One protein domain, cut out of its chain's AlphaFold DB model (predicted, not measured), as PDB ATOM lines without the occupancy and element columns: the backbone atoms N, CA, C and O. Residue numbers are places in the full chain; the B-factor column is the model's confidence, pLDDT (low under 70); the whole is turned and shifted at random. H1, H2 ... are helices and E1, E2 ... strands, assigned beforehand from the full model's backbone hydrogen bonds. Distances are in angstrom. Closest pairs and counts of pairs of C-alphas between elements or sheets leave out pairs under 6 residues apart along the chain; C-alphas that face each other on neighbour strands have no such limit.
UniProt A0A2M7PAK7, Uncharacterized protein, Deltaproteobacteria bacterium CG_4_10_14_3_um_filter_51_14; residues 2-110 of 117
ATOM      1  N   PRO A   2     134.948 111.914 108.200       87.06
ATOM      2  CA  PRO A   2     134.643 111.663 109.602       87.06
ATOM      3  C   PRO A   2     133.206 112.082 109.931       87.06
ATOM      4  O   PRO A   2     132.699 113.031 109.331       87.06
ATOM      5  N   HIS A   3     132.566 111.358 110.847       88.06
ATOM      6  CA  HIS A   3     131.155 111.512 111.183       88.06
ATOM      7  C   HIS A   3     130.971 111.633 112.695       88.06
ATOM      8  O   HIS A   3     131.441 110.771 113.439       88.06
ATOM      9  N   VAL A   4     130.235 112.656 113.131       92.75
ATOM     10  CA  VAL A   4     129.927 112.900 114.544       92.75
ATOM     11  C   VAL A   4     128.428 113.093 114.761       92.75
ATOM     12  O   VAL A   4     127.753 113.796 114.009       92.75
ATOM     13  N   GLN A   5     127.916 112.499 115.836       93.81
ATOM     14  CA  GLN A   5     126.533 112.671 116.269       93.81
ATOM     15  C   GLN A   5     126.490 113.536 117.521       93.81
ATOM     16  O   GLN A   5     127.153 113.219 118.506       93.81
ATOM     17  N   ILE A   6     125.703 114.609 117.497       94.06
ATOM     18  CA  ILE A   6     125.594 115.566 118.604       94.06
ATOM     19  C   ILE A   6     124.170 115.571 119.144       94.06
ATOM     20  O   ILE A   6     123.204 115.585 118.383       94.06
ATOM     21  N   ARG A   7     124.028 115.564 120.469       95.19
ATOM     22  CA  ARG A   7     122.724 115.608 121.135       95.19
ATOM     23  C   ARG A   7     122.168 117.024 121.183       95.19
ATOM     24  O   ARG A   7     122.902 117.983 121.435       95.19
ATOM     25  N   LEU A   8     120.858 117.158 120.992       92.38
ATOM     26  CA  LEU A   8     120.184 118.447 121.113       92.38
ATOM     27  C   LEU A   8     120.231 118.971 122.557       92.38
ATOM     28  O   LEU A   8     120.427 120.168 122.761       92.38
ATOM     29  N   SER A   9     120.138 118.091 123.557       94.56
ATOM     30  CA  SER A   9     120.313 118.453 124.970       94.56
ATOM     31  C   SER A   9     121.678 119.096 125.260       94.56
ATOM     32  O   SER A   9     121.766 120.063 126.018       94.56
ATOM     33  N   ASP A  10     122.742 118.632 124.606       96.56
ATOM     34  CA  ASP A  10     124.091 119.185 124.750       96.56
ATOM     35  C   ASP A  10     124.246 120.545 124.053       96.56
ATOM     36  O   ASP A  10     124.901 121.444 124.587       96.56
ATOM     37  N   LEU A  11     123.566 120.759 122.921       95.00
ATOM     38  CA  LEU A  11     123.444 122.091 122.315       95.00
ATOM     39  C   LEU A  11     122.685 123.067 123.215       95.00
ATOM     40  O   LEU A  11     123.093 124.222 123.338       95.00
ATOM     41  N   ILE A  12     121.614 122.619 123.874       94.25
ATOM     42  CA  ILE A  12     120.882 123.430 124.856       94.25
ATOM     43  C   ILE A  12     121.818 123.842 125.995       94.25
ATOM     44  O   ILE A  12     121.872 125.022 126.340       94.25
ATOM     45  N   ARG A  13     122.622 122.916 126.531       94.69
ATOM     46  CA  ARG A  13     123.608 123.214 127.587       94.69
ATOM     47  C   ARG A  13     124.661 124.238 127.155       94.69
ATOM     48  O   ARG A  13     125.074 125.052 127.975       94.69
ATOM     49  N   ALA A  14     125.086 124.206 125.893       96.19
ATOM     50  CA  ALA A  14     126.045 125.162 125.334       96.19
ATOM     51  C   ALA A  14     125.414 126.515 124.946       96.19
ATOM     52  O   ALA A  14     126.120 127.502 124.749       96.19
ATOM     53  N   THR A  15     124.087 126.583 124.834       95.56
ATOM     54  CA  THR A  15     123.354 127.795 124.458       95.56
ATOM     55  C   THR A  15     123.024 128.584 125.722       95.56
ATOM     56  O   THR A  15     122.066 128.276 126.423       95.56
ATOM     57  N   LEU A  16     123.850 129.576 126.053       94.69
ATOM     58  CA  LEU A  16     123.762 130.321 127.316       94.69
ATOM     59  C   LEU A  16     122.996 131.646 127.170       94.69
ATOM     60  O   LEU A  16     122.958 132.208 126.072       94.69
ATOM     61  N   PRO A  17     122.406 132.182 128.254       92.50
ATOM     62  CA  PRO A  17     121.749 133.483 128.213       92.50
ATOM     63  C   PRO A  17     122.777 134.606 128.061       92.50
ATOM     64  O   PRO A  17     123.834 134.589 128.696       92.50
ATOM     65  N   GLU A  18     122.460 135.611 127.248       90.50
ATOM     66  CA  GLU A  18     123.364 136.718 126.920       90.50
ATOM     67  C   GLU A  18     123.814 137.511 128.159       90.50
ATOM     68  O   GLU A  18     124.986 137.877 128.277       90.50
ATOM     69  N   GLU A  19     122.896 137.724 129.101       89.12
ATOM     70  CA  GLU A  19     123.129 138.470 130.342       89.12
ATOM     71  C   GLU A  19     124.036 137.744 131.341       89.12
ATOM     72  O   GLU A  19     124.585 138.376 132.239       89.12
ATOM     73  N   SER A  20     124.249 136.431 131.171       89.12
ATOM     74  CA  SER A  20     125.120 135.665 132.070       89.12
ATOM     75  C   SER A  20     126.583 136.083 131.987       89.12
ATOM     76  O   SER A  20     127.377 135.691 132.837       89.12
ATOM     77  N   GLY A  21     126.958 136.817 130.937       87.38
ATOM     78  CA  GLY A  21     128.351 137.128 130.671       87.38
ATOM     79  C   GLY A  21     129.175 135.889 130.331       87.38
ATOM     80  O   GLY A  21     130.390 135.985 130.370       87.38
ATOM     81  N   ASN A  22     128.556 134.754 129.984       91.38
ATOM     82  CA  ASN A  22     129.242 133.516 129.617       91.38
ATOM     83  C   ASN A  22     129.075 133.177 128.125       91.38
ATOM     84  O   ASN A  22     128.227 133.724 127.413       91.38
ATOM     85  N   GLU A  23     129.912 132.258 127.665       91.81
ATOM     86  CA  GLU A  23     129.930 131.630 126.351       91.81
ATOM     87  C   GLU A  23     129.916 130.108 126.516       91.81
ATOM     88  O   GLU A  23     130.425 129.563 127.501       91.81
ATOM     89  N   GLY A  24     129.307 129.422 125.555       94.75
ATOM     90  CA  GLY A  24     129.336 127.971 125.463       94.75
ATOM     91  C   GLY A  24     129.895 127.544 124.116       94.75
ATOM     92  O   GLY A  24     129.729 128.236 123.111       94.75
ATOM     93  N   TYR A  25     130.585 126.411 124.101       95.38
ATOM     94  CA  TYR A  25     131.259 125.894 122.923       95.38
ATOM     95  C   TYR A  25     130.953 124.418 122.724       95.38
ATOM     96  O   TYR A  25     130.797 123.658 123.684       95.38
ATOM     97  N   ILE A  26     130.972 124.006 121.461       96.56
ATOM     98  CA  ILE A  26     131.038 122.604 121.066       96.56
ATOM     99  C   ILE A  26     132.420 122.348 120.471       96.56
ATOM    100  O   ILE A  26     132.783 122.927 119.447       96.56
ATOM    101  N   GLY A  27     133.199 121.496 121.133       95.06
ATOM    102  CA  GLY A  27     134.491 121.029 120.648       95.06
ATOM    103  C   GLY A  27     134.341 119.720 119.884       95.06
ATOM    104  O   GLY A  27     133.702 118.799 120.383       95.06
ATOM    105  N   ILE A  28     134.956 119.613 118.709       94.25
ATOM    106  CA  ILE A  28     134.994 118.398 117.886       94.25
ATOM    107  C   ILE A  28     136.443 117.944 117.731       94.25
ATOM    108  O   ILE A  28     137.341 118.764 117.498       94.25
ATOM    109  N   SER A  29     136.671 116.640 117.869       93.31
ATOM    110  CA  SER A  29     137.999 116.056 117.718       93.31
ATOM    111  C   SER A  29     138.531 116.240 116.287       93.31
ATOM    112  O   SER A  29     137.749 116.361 115.340       93.31
ATOM    113  N   PRO A  30     139.861 116.273 116.078       88.94
ATOM    114  CA  PRO A  30     140.444 116.504 114.749       88.94
ATOM    115  C   PRO A  30     140.034 115.468 113.698       88.94
ATOM    116  O   PRO A  30     139.928 115.783 112.514       88.94
ATOM    117  N   ASP A  31     139.816 114.236 114.149       89.31
ATOM    118  CA  ASP A  31     139.353 113.095 113.365       89.31
ATOM    119  C   ASP A  31     137.820 112.998 113.305       89.31
ATOM    120  O   ASP A  31     137.308 112.034 112.749       89.31
ATOM    121  N   GLY A  32     137.092 113.952 113.897       88.00
ATOM    122  CA  GLY A  32     135.631 114.010 113.954       88.00
ATOM    123  C   GLY A  32     134.952 112.784 114.567       88.00
ATOM    124  O   GLY A  32     133.780 112.567 114.291       88.00
ATOM    125  N   SER A  33     135.664 111.977 115.360       89.88
ATOM    126  CA  SER A  33     135.122 110.784 116.022       89.88
ATOM    127  C   SER A  33     134.401 111.091 117.339       89.88
ATOM    128  O   SER A  33     133.600 110.286 117.811       89.88
ATOM    129  N   ALA A  34     134.669 112.254 117.936       93.56
ATOM    130  CA  ALA A  34     134.130 112.651 119.227       93.56
ATOM    131  C   ALA A  34     133.798 114.147 119.281       93.56
ATOM    132  O   ALA A  34     134.354 114.970 118.549       93.56
ATOM    133  N   TYR A  35     132.916 114.502 120.214       96.31
ATOM    134  CA  TYR A  35     132.654 115.885 120.594       96.31
ATOM    135  C   TYR A  35     132.598 116.028 122.117       96.31
ATOM    136  O   TYR A  35     132.443 115.045 122.843       96.31
ATOM    137  N   HIS A  36     132.719 117.260 122.602       95.00
ATOM    138  CA  HIS A  36     132.435 117.613 123.989       95.00
ATOM    139  C   HIS A  36     131.861 119.029 124.081       95.00
ATOM    140  O   HIS A  36     132.036 119.855 123.184       95.00
ATOM    141  N   VAL A  37     131.174 119.303 125.187       96.06
ATOM    142  CA  VAL A  37     130.593 120.613 125.494       96.06
ATOM    143  C   VAL A  37     131.501 121.351 126.471       96.06
ATOM    144  O   VAL A  37     131.878 120.784 127.496       96.06
ATOM    145  N   VAL A  38     131.798 122.620 126.194       92.50
ATOM    146  CA  VAL A  38     132.494 123.520 127.124       92.50
ATOM    147  C   VAL A  38     131.553 124.663 127.484       92.50
ATOM    148  O   VAL A  38     131.336 125.570 126.686       92.50
ATOM    149  N   ALA A  39     130.964 124.609 128.676       89.12
ATOM    150  CA  ALA A  39     130.104 125.659 129.210       89.12
ATOM    151  C   ALA A  39     129.979 125.530 130.743       89.12
ATOM    152  O   ALA A  39     129.967 124.403 131.247       89.12
ATOM    153  N   PRO A  40     129.815 126.643 131.481       89.25
ATOM    154  CA  PRO A  40     129.942 128.030 131.025       89.25
ATOM    155  C   PRO A  40     131.406 128.507 131.010       89.25
ATOM    156  O   PRO A  40     132.175 128.193 131.917       89.25
ATOM    157  N   VAL A  41     131.784 129.298 130.003       82.62
ATOM    158  CA  VAL A  41     133.070 130.014 129.954       82.62
ATOM    159  C   VAL A  41     132.800 131.507 130.092       82.62
ATOM    160  O   VAL A  41     132.146 132.090 129.235       82.62
ATOM    161  N   ASP A  42     133.305 132.140 131.149       84.31
ATOM    162  CA  ASP A  42     133.152 133.586 131.355       84.31
ATOM    163  C   ASP A  42     133.696 134.376 130.147       84.31
ATOM    164  O   ASP A  42     134.803 134.118 129.680       84.31
ATOM    165  N   ARG A  43     132.933 135.343 129.622       79.25
ATOM    166  CA  ARG A  43     133.270 136.146 128.429       79.25
ATOM    167  C   ARG A  43     134.515 136.991 128.625       79.25
ATOM    168  O   ARG A  43     135.206 137.258 127.650       79.25
ATOM    169  N   LEU A  44     134.807 137.465 129.834       73.50
ATOM    170  CA  LEU A  44     136.036 138.211 130.113       73.50
ATOM    171  C   LEU A  44     137.245 137.278 130.109       73.50
ATOM    172  O   LEU A  44     138.313 137.674 129.633       73.50
ATOM    173  N   ILE A  45     137.066 136.038 130.570       69.81
ATOM    174  CA  ILE A  45     138.063 134.969 130.426       69.81
ATOM    175  C   ILE A  45     138.213 134.593 128.947       69.81
ATOM    176  O   ILE A  45     139.326 134.583 128.427       69.81
ATOM    177  N   ALA A  46     137.106 134.391 128.232       63.94
ATOM    178  CA  ALA A  46     137.106 134.085 126.812       63.94
ATOM    179  C   ALA A  46     137.701 135.224 125.976       63.94
ATOM    180  O   ALA A  46     138.376 134.961 124.997       63.94
ATOM    181  N   ARG A  47     137.526 136.495 126.347       64.94
ATOM    182  CA  ARG A  47     138.076 137.660 125.623       64.94
ATOM    183  C   ARG A  47     139.457 138.103 126.116       64.94
ATOM    184  O   ARG A  47     140.001 139.058 125.570       64.94
ATOM    185  N   GLY A  48     140.047 137.406 127.088       56.88
ATOM    186  CA  GLY A  48     141.456 137.570 127.458       56.88
ATOM    187  C   GLY A  48     141.777 138.729 128.407       56.88
ATOM    188  O   GLY A  48     142.926 139.157 128.456       56.88
ATOM    189  N   LEU A  49     140.818 139.244 129.185       51.34
ATOM    190  CA  LEU A  49     141.083 140.381 130.083       51.34
ATOM    191  C   LEU A  49     141.786 139.997 131.400       51.34
ATOM    192  O   LEU A  49     142.369 140.884 132.017       51.34
ATOM    193  N   LYS A  50     141.807 138.710 131.806       51.62
ATOM    194  CA  LYS A  50     142.625 138.180 132.929       51.62
ATOM    195  C   LYS A  50     142.902 136.657 132.867       51.62
ATOM    196  O   LYS A  50     142.588 135.948 133.819       51.62
ATOM    197  N   PHE A  51     143.506 136.123 131.804       46.47
ATOM    198  CA  PHE A  51     144.079 134.761 131.855       46.47
ATOM    199  C   PHE A  51     145.252 134.652 130.873       46.47
ATOM    200  O   PHE A  51     145.054 134.615 129.667       46.47
ATOM    201  N   TRP A  52     146.481 134.665 131.377       46.25
ATOM    202  CA  TRP A  52     147.732 134.890 130.635       46.25
ATOM    203  C   TRP A  52     148.154 133.778 129.651       46.25
ATOM    204  O   TRP A  52     149.266 133.813 129.141       46.25
ATOM    205  N   GLU A  53     147.286 132.811 129.360       53.75
ATOM    206  CA  GLU A  53     147.566 131.668 128.485       53.75
ATOM    207  C   GLU A  53     146.294 131.264 127.730       53.75
ATOM    208  O   GLU A  53     145.818 130.134 127.845       53.75
ATOM    209  N   ARG A  54     145.669 132.184 126.982       53.72
ATOM    210  CA  ARG A  54     144.694 131.721 125.987       53.72
ATOM    211  C   ARG A  54     145.488 130.883 124.976       53.72
ATOM    212  O   ARG A  54     146.459 131.414 124.444       53.72
ATOM    213  N   PRO A  55     145.146 129.604 124.744       59.31
ATOM    214  CA  PRO A  55     145.901 128.769 123.823       59.31
ATOM    215  C   PRO A  55     146.036 129.455 122.460       59.31
ATOM    216  O   PRO A  55     145.032 129.876 121.882       59.31
ATOM    217  N   ASP A  56     147.263 129.559 121.946       65.88
ATOM    218  CA  ASP A  56     147.558 130.211 120.656       65.88
ATOM    219  C   ASP A  56     146.823 129.553 119.475       65.88
ATOM    220  O   ASP A  56     146.704 130.128 118.394       65.88
ATOM    221  N   ASP A  57     146.320 128.335 119.680       71.44
ATOM    222  CA  ASP A  57     145.548 127.568 118.708       71.44
ATOM    223  C   ASP A  57     144.034 127.861 118.738       71.44
ATOM    224  O   ASP A  57     143.281 127.262 117.972       71.44
ATOM    225  N   GLY A  58     143.580 128.784 119.594       72.94
ATOM    226  CA  GLY A  58     142.174 129.180 119.699       72.94
ATOM    227  C   GLY A  58     141.303 128.253 120.553       72.94
ATOM    228  O   GLY A  58     140.082 128.419 120.563       72.94
ATOM    229  N   THR A  59     141.893 127.305 121.289       84.31
ATOM    230  CA  THR A  59     141.168 126.435 122.233       84.31
ATOM    231  C   THR A  59     140.542 127.267 123.373       84.31
ATOM    232  O   THR A  59     141.247 128.058 124.005       84.31
ATOM    233  N   PRO A  60     139.236 127.134 123.678       85.75
ATOM    234  CA  PRO A  60     138.614 127.823 124.807       85.75
ATOM    235  C   PRO A  60     139.094 127.247 126.145       85.75
ATOM    236  O   PRO A  60     139.557 126.109 126.229       85.75
ATOM    237  N   PHE A  61     138.943 128.019 127.223       83.38
ATOM    238  CA  PHE A  61     139.246 127.534 128.569       83.38
ATOM    239  C   PHE A  61     138.359 126.327 128.915       83.38
ATOM    240  O   PHE A  61     137.142 126.396 128.768       83.38
ATOM    241  N   GLY A  62     138.967 125.225 129.365       84.12
ATOM    242  CA  GLY A  62     138.276 123.947 129.580       84.12
ATOM    243  C   GLY A  62     138.184 123.050 128.337       84.12
ATOM    244  O   GLY A  62     137.660 121.946 128.437       84.12
ATOM    245  N   GLY A  63     138.709 123.495 127.192       88.75
ATOM    246  CA  GLY A  63     138.854 122.681 125.990       88.75
ATOM    247  C   GLY A  63     140.141 121.842 125.962       88.75
ATOM    248  O   GLY A  63     141.130 122.113 126.639       88.75
ATOM    249  N   PHE A  64     140.135 120.823 125.112       91.12
ATOM    250  CA  PHE A  64     141.286 120.051 124.656       91.12
ATOM    251  C   PHE A  64     142.044 120.734 123.507       91.12
ATOM    252  O   PHE A  64     141.449 121.139 122.504       91.12
ATOM    253  N   ARG A  65     143.372 120.800 123.637       89.38
ATOM    254  CA  ARG A  65     144.293 121.360 122.636       89.38
ATOM    255  C   ARG A  65     144.186 120.635 121.290       89.38
ATOM    256  O   ARG A  65     144.078 119.408 121.254       89.38
ATOM    257  N   GLY A  66     144.260 121.382 120.189       88.06
ATOM    258  CA  GLY A  66     144.206 120.846 118.824       88.06
ATOM    259  C   GLY A  66     142.816 120.415 118.342       88.06
ATOM    260  O   GLY A  66     142.670 120.078 117.170       88.06
ATOM    261  N   TRP A  67     141.796 120.439 119.204       92.75
ATOM    262  CA  TRP A  67     140.404 120.237 118.799       92.75
ATOM    263  C   TRP A  67     139.849 121.498 118.139       92.75
ATOM    264  O   TRP A  67     140.362 122.602 118.316       92.75
ATOM    265  N   ARG A  68     138.776 121.335 117.368       91.31
ATOM    266  CA  ARG A  68     138.110 122.440 116.672       91.31
ATOM    267  C   ARG A  68     136.897 122.872 117.478       91.31
ATOM    268  O   ARG A  68     136.075 122.026 117.815       91.31
ATOM    269  N   TYR A  69     136.759 124.167 117.746       93.25
ATOM    270  CA  TYR A  69     135.670 124.688 118.573       93.25
ATOM    271  C   TYR A  69     134.733 125.585 117.788       93.25
ATOM    272  O   TYR A  69     135.160 126.509 117.096       93.25
ATOM    273  N   PHE A  70     133.445 125.328 117.965       94.25
ATOM    274  CA  PHE A  70     132.367 126.194 117.533       94.25
ATOM    275  C   PHE A  70     131.823 126.952 118.743       94.25
ATOM    276  O   PHE A  70     131.421 126.332 119.728       94.25
ATOM    277  N   LEU A  71     131.817 128.283 118.671       94.44
ATOM    278  CA  LEU A  71     131.187 129.147 119.668       94.44
ATOM    279  C   LEU A  71     129.677 129.191 119.416       94.44
ATOM    280  O   LEU A  71     129.240 129.605 118.343       94.44
ATOM    281  N   CYS A  72     128.888 128.794 120.410       96.06
ATOM    282  CA  CYS A  72     127.436 128.870 120.348       96.06
ATOM    283  C   CYS A  72     126.947 130.316 120.500       96.06
ATOM    284  O   CYS A  72     127.445 131.086 121.323       96.06
ATOM    285  N   LEU A  73     125.913 130.660 119.734       95.38
ATOM    286  CA  LEU A  73     125.101 131.849 119.946       95.38
ATOM    287  C   LEU A  73     124.482 131.813 121.344       95.38
ATOM    288  O   LEU A  73     124.041 130.760 121.815       95.38
ATOM    289  N   THR A  74     124.412 132.981 121.977       93.94
ATOM    290  CA  THR A  74     123.637 133.181 123.202       93.94
ATOM    291  C   THR A  74     122.210 133.596 122.885       93.94
ATOM    292  O   THR A  74     121.966 134.202 121.844       93.94
ATOM    293  N   TYR A  75     121.281 133.329 123.799       92.38
ATOM    294  CA  TYR A  75     119.894 133.774 123.662       92.38
ATOM    295  C   TYR A  75     119.623 135.021 124.521       92.38
ATOM    296  O   TYR A  75     120.170 135.135 125.624       92.38
ATOM    297  N   PRO A  76     118.796 135.969 124.043       87.25
ATOM    298  CA  PRO A  76     118.417 137.140 124.824       87.25
ATOM    299  C   PRO A  76     117.541 136.733 126.019       87.25
ATOM    300  O   PRO A  76     116.856 135.706 125.952       87.25
ATOM    301  N   PRO A  77     117.505 137.533 127.098       78.56
ATOM    302  CA  PRO A  77     116.635 137.253 128.232       78.56
ATOM    303  C   PRO A  77     115.165 137.155 127.795       78.56
ATOM    304  O   PRO A  77     114.749 137.828 126.843       78.56
ATOM    305  N   PRO A  78     114.353 136.328 128.476       70.81
ATOM    306  CA  PRO A  78     112.955 136.141 128.117       70.81
ATOM    307  C   PRO A  78     112.184 137.464 128.223       70.81
ATOM    308  O   PRO A  78     111.879 137.956 129.309       70.81
ATOM    309  N   SER A  79     111.826 138.045 127.079       63.62
ATOM    310  CA  SER A  79     110.994 139.246 127.003       63.62
ATOM    311  C   SER A  79     109.506 138.865 127.077       63.62
ATOM    312  O   SER A  79     108.791 138.883 126.075       63.62
ATOM    313  N   GLY A  80     109.030 138.464 128.260       68.06
ATOM    314  CA  GLY A  80     107.617 138.129 128.507       68.06
ATOM    315  C   GLY A  80     107.197 136.709 128.088       68.06
ATOM    316  O   GLY A  80     108.016 135.796 128.061       68.06
ATOM    317  N   LYS A  81     105.902 136.502 127.778       57.66
ATOM    318  CA  LYS A  81     105.315 135.197 127.376       57.66
ATOM    319  C   LYS A  81     105.604 134.836 125.904       57.66
ATOM    320  O   LYS A  81     104.691 134.489 125.157       57.66
ATOM    321  N   GLY A  82     106.848 135.014 125.467       61.06
ATOM    322  CA  GLY A  82     107.301 134.616 124.133       61.06
ATOM    323  C   GLY A  82     107.561 133.107 124.031       61.06
ATOM    324  O   GLY A  82     107.522 132.414 125.049       61.06
ATOM    325  N   PRO A  83     107.824 132.588 122.817       64.75
ATOM    326  CA  PRO A  83     108.261 131.205 122.637       64.75
ATOM    327  C   PRO A  83     109.582 130.937 123.374       64.75
ATOM    328  O   PRO A  83     110.320 131.871 123.699       64.75
ATOM    329  N   ASP A  84     109.876 129.660 123.635       83.06
ATOM    330  CA  ASP A  84     111.111 129.223 124.291       83.06
ATOM    331  C   ASP A  84     112.344 129.540 123.424       83.06
ATOM    332  O   ASP A  84     112.799 128.741 122.599       83.06
ATOM    333  N   ARG A  85     112.886 130.746 123.628       86.62
ATOM    334  CA  ARG A  85     114.061 131.263 122.920       86.62
ATOM    335  C   ARG A  85     115.304 130.421 123.148       86.62
ATOM    336  O   ARG A  85     116.185 130.430 122.291       86.62
ATOM    337  N   HIS A  86     115.388 129.699 124.264       90.50
ATOM    338  CA  HIS A  86     116.537 128.853 124.556       90.50
ATOM    339  C   HIS A  86     116.595 127.686 123.571       90.50
ATOM    340  O   HIS A  86     117.592 127.530 122.864       90.50
ATOM    341  N   THR A  87     115.500 126.934 123.438       89.44
ATOM    342  CA  THR A  87     115.414 125.805 122.500       89.44
ATOM    343  C   THR A  87     115.498 126.253 121.038       89.44
ATOM    344  O   THR A  87     116.159 125.597 120.231       89.44
ATOM    345  N   GLU A  88     114.875 127.378 120.671       91.00
ATOM    346  CA  GLU A  88     114.993 127.944 119.316       91.00
ATOM    347  C   GLU A  88     116.448 128.273 118.962       91.00
ATOM    348  O   GLU A  88     116.951 127.821 117.931       91.00
ATOM    349  N   THR A  89     117.147 128.987 119.850       93.75
ATOM    350  CA  THR A  89     118.556 129.354 119.645       93.75
ATOM    351  C   THR A  89     119.454 128.116 119.626       93.75
ATOM    352  O   THR A  89     120.386 128.043 118.832       93.75
ATOM    353  N   ALA A  90     119.156 127.091 120.432       93.56
ATOM    354  CA  ALA A  90     119.899 125.831 120.413       93.56
ATOM    355  C   ALA A  90     119.761 125.092 119.070       93.56
ATOM    356  O   ALA A  90     120.739 124.551 118.551       93.56
ATOM    357  N   ARG A  91     118.570 125.115 118.456       92.56
ATOM    358  CA  ARG A  91     118.352 124.564 117.107       92.56
ATOM    359  C   ARG A  91     119.085 125.366 116.033       92.56
ATOM    360  O   ARG A  91     119.665 124.769 115.126       92.56
ATOM    361  N   GLU A  92     119.101 126.692 116.146       94.69
ATOM    362  CA  GLU A  92     119.885 127.552 115.252       94.69
ATOM    363  C   GLU A  92     121.389 127.279 115.382       94.69
ATOM    364  O   GLU A  92     122.073 127.088 114.374       94.69
ATOM    365  N   ASN A  93     121.888 127.144 116.613       95.75
ATOM    366  CA  ASN A  93     123.253 126.705 116.890       95.75
ATOM    367  C   ASN A  93     123.561 125.366 116.220       95.75
ATOM    368  O   ASN A  93     124.602 125.246 115.582       95.75
ATOM    369  N   GLY A  94     122.652 124.390 116.289       94.81
ATOM    370  CA  GLY A  94     122.799 123.124 115.569       94.81
ATOM    371  C   GLY A  94     122.928 123.320 114.053       94.81
ATOM    372  O   GLY A  94     123.862 122.818 113.425       94.81
ATOM    373  N   TYR A  95     122.045 124.110 113.445       95.06
ATOM    374  CA  TYR A  95     122.115 124.399 112.008       95.06
ATOM    375  C   TYR A  95     123.453 125.032 111.591       95.06
ATOM    376  O   TYR A  95     124.068 124.608 110.605       95.06
ATOM    377  N   LEU A  96     123.923 126.027 112.345       96.31
ATOM    378  CA  LEU A  96     125.191 126.708 112.085       96.31
ATOM    379  C   LEU A  96     126.390 125.791 112.320       96.31
ATOM    380  O   LEU A  96     127.302 125.754 111.492       96.31
ATOM    381  N   LEU A  97     126.359 125.003 113.391       95.44
ATOM    382  CA  LEU A  97     127.398 124.040 113.718       95.44
ATOM    383  C   LEU A  97     127.539 122.978 112.623       95.44
ATOM    384  O   LEU A  97     128.657 122.672 112.221       95.44
ATOM    385  N   LYS A  98     126.430 122.476 112.067       94.88
ATOM    386  CA  LYS A  98     126.465 121.520 110.949       94.88
ATOM    387  C   LYS A  98     127.118 122.113 109.702       94.88
ATOM    388  O   LYS A  98     127.933 121.450 109.063       94.88
ATOM    389  N   LYS A  99     126.805 123.368 109.359       95.06
ATOM    390  CA  LYS A  99     127.466 124.071 108.245       95.06
ATOM    391  C   LYS A  99     128.957 124.268 108.497       95.06
ATOM    392  O   LYS A  99     129.764 124.037 107.600       95.06
ATOM    393  N   TRP A 100     129.308 124.694 109.706       94.75
ATOM    394  CA  TRP A 100     130.693 124.886 110.112       94.75
ATOM    395  C   TRP A 100     131.477 123.567 110.064       94.75
ATOM    396  O   TRP A 100     132.553 123.531 109.475       94.75
ATOM    397  N   ALA A 101     130.917 122.469 110.576       92.25
ATOM    398  CA  ALA A 101     131.531 121.143 110.541       92.25
ATOM    399  C   ALA A 101     131.727 120.636 109.104       92.25
ATOM    400  O   ALA A 101     132.806 120.152 108.760       92.25
ATOM    401  N   LEU A 102     130.734 120.838 108.231       93.12
ATOM    402  CA  LEU A 102     130.838 120.460 106.824       93.12
ATOM    403  C   LEU A 102     131.981 121.201 106.113       93.12
ATOM    404  O   LEU A 102     132.748 120.580 105.380       93.12
ATOM    405  N   ALA A 103     132.153 122.501 106.380       92.56
ATOM    406  CA  ALA A 103     133.277 123.287 105.852       92.56
ATOM    407  C   ALA A 103     134.649 122.780 106.342       92.56
ATOM    408  O   ALA A 103     135.673 123.030 105.710       92.56
ATOM    409  N   GLN A 104     134.666 122.034 107.446       88.50
ATOM    410  CA  GLN A 104     135.839 121.386 108.031       88.50
ATOM    411  C   GLN A 104     136.014 119.927 107.558       88.50
ATOM    412  O   GLN A 104     136.873 119.210 108.081       88.50
ATOM    413  N   ASN A 105     135.228 119.495 106.564       92.25
ATOM    414  CA  ASN A 105     135.119 118.125 106.053       92.25
ATOM    415  C   ASN A 105     134.625 117.092 107.082       92.25
ATOM    416  O   ASN A 105     134.993 115.919 107.002       92.25
ATOM    417  N   ILE A 106     133.785 117.509 108.031       91.88
ATOM    418  CA  ILE A 106     133.169 116.647 109.045       91.88
ATOM    419  C   ILE A 106     131.674 116.530 108.744       91.88
ATOM    420  O   ILE A 106     130.966 117.532 108.637       91.88
ATOM    421  N   GLU A 107     131.188 115.301 108.597       93.06
ATOM    422  CA  GLU A 107     129.762 115.016 108.505       93.06
ATOM    423  C   GLU A 107     129.144 115.008 109.905       93.06
ATOM    424  O   GLU A 107     129.744 114.524 110.864       93.06
ATOM    425  N   MET A 108     127.950 115.582 110.031       91.75
ATOM    426  CA  MET A 108     127.304 115.757 111.324       91.75
ATOM    427  C   MET A 108     125.808 115.477 111.269       91.75
ATOM    428  O   MET A 108     125.081 115.983 110.400       91.75
ATOM    429  N   GLU A 109     125.353 114.759 112.288       91.94
ATOM    430  CA  GLU A 109     123.950 114.500 112.575       91.94
ATOM    431  C   GLU A 109     123.576 114.963 113.981       91.94
ATOM    432  O   GLU A 109     124.395 114.957 114.902       91.94
ATOM    433  N   PHE A 110     122.311 115.358 114.135       90.38
ATOM    434  CA  PHE A 110     121.744 115.693 115.432       90.38
ATOM    435  C   PHE A 110     120.820 114.587 115.898       90.38
ATOM    436  O   PHE A 110     119.949 114.141 115.152       90.38
TER     437      PHE A 110
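AT A GLANCE: This is residues 2 to 110 of the 117 residues of an uncharacterized protein of Deltaproteobacteria bacterium CG_4_10_14_3_um_filter_51_14 (UniProt A0A2M7PAK7). A small antiparallel sheet of three strands, in the order E3, E2, E4, has the short helix H1 and the long helix H3 over one face, and beside H3 runs a parallel pair of strands, E1 and E5, of which E5 packs on H3 and E1 comes near the sheet's edge strand E3 at Val 4 and Tyr 35. The short helix H2 follows E3 at one end of the sheet, and a long loop, residues 47 to 67, leads from it to E4. The 109 printed residues hold three named helices and five named strands, in the order E1 H1 E2 E3 H2 E4 H3 E5, a mixed class of helices and strands. The whole is compact, with a radius of gyration of the C-alphas of 14.1 A, yet flat, spanning 43 by 36 by 19 A.

HOW THE PARTS SIT: E2, residues 22 to 28, is the inner strand between E3, residues 35 to 42, and E4, residues 68 to 71. E2 and E3 form a hairpin, antiparallel at 162 degrees, with N 25 and O 38 within hydrogen-bond range at 2.8 A. E2 and E4 are antiparallel at 149 degrees, with N 28 and O 68 2.8 A apart. H1, residues 8 to 14, and H3, residues 85 to 103, are on the same face of this sheet, making two layers, helices on one face of a sheet. H1 has a height over the sheet of 8.8 A; its Ala 14 and Gly 24 of E2 have the closest C-alphas, 4.3 A apart. H3, at a height of 8.2 A, lies over E4, and the closest C-alphas, of Phe 70 and Leu 97, are 6.6 A apart. H1 and H3 touch, about perpendicular at 84 degrees, by residues 86 to 94 of H3 alone; the closest C-alphas, of Ile 12 and Ala 90, are 5.1 A apart. E5, residues 107 to 110, comes closest to H3 at the C-alphas of Met 108 and Lys 98, 5.8 A. E5 and E1, residues 3 to 7, are parallel at 20 degrees, with N 6 and O 109 2.9 A apart. H2, residues 43 to 46, only grazes the sheet E3 E2 E4. E3, H2 and E4 form a split strand-helix-strand unit, two strands running the same way with E2 between them, its crossover right-handed. In H1 and H3 every O i to N i+4 pair is within hydrogen-bond range; H2 is too short for one.

IN THESE COORDINATES: E1 begins at C-alpha 3, (131.155, 111.512, 111.183). H3 is 26.9 A long, from C-alpha 85 at (114.061, 131.263, 122.920); E3 measures 20.7 A and E2 20.0 A. E5 ends at C-alpha 110, (121.744, 115.693, 115.432).

THE WHOLE: The two C-alphas farthest apart, of Asp 31 and Gly 80, are 43.2 A apart. The printed part has no cut. The links H2 to E4 and E4 to H3 are long. Residues 45 to 56 and 79 to 83 have pLDDT under 70; the mean of the printed part is 85.8.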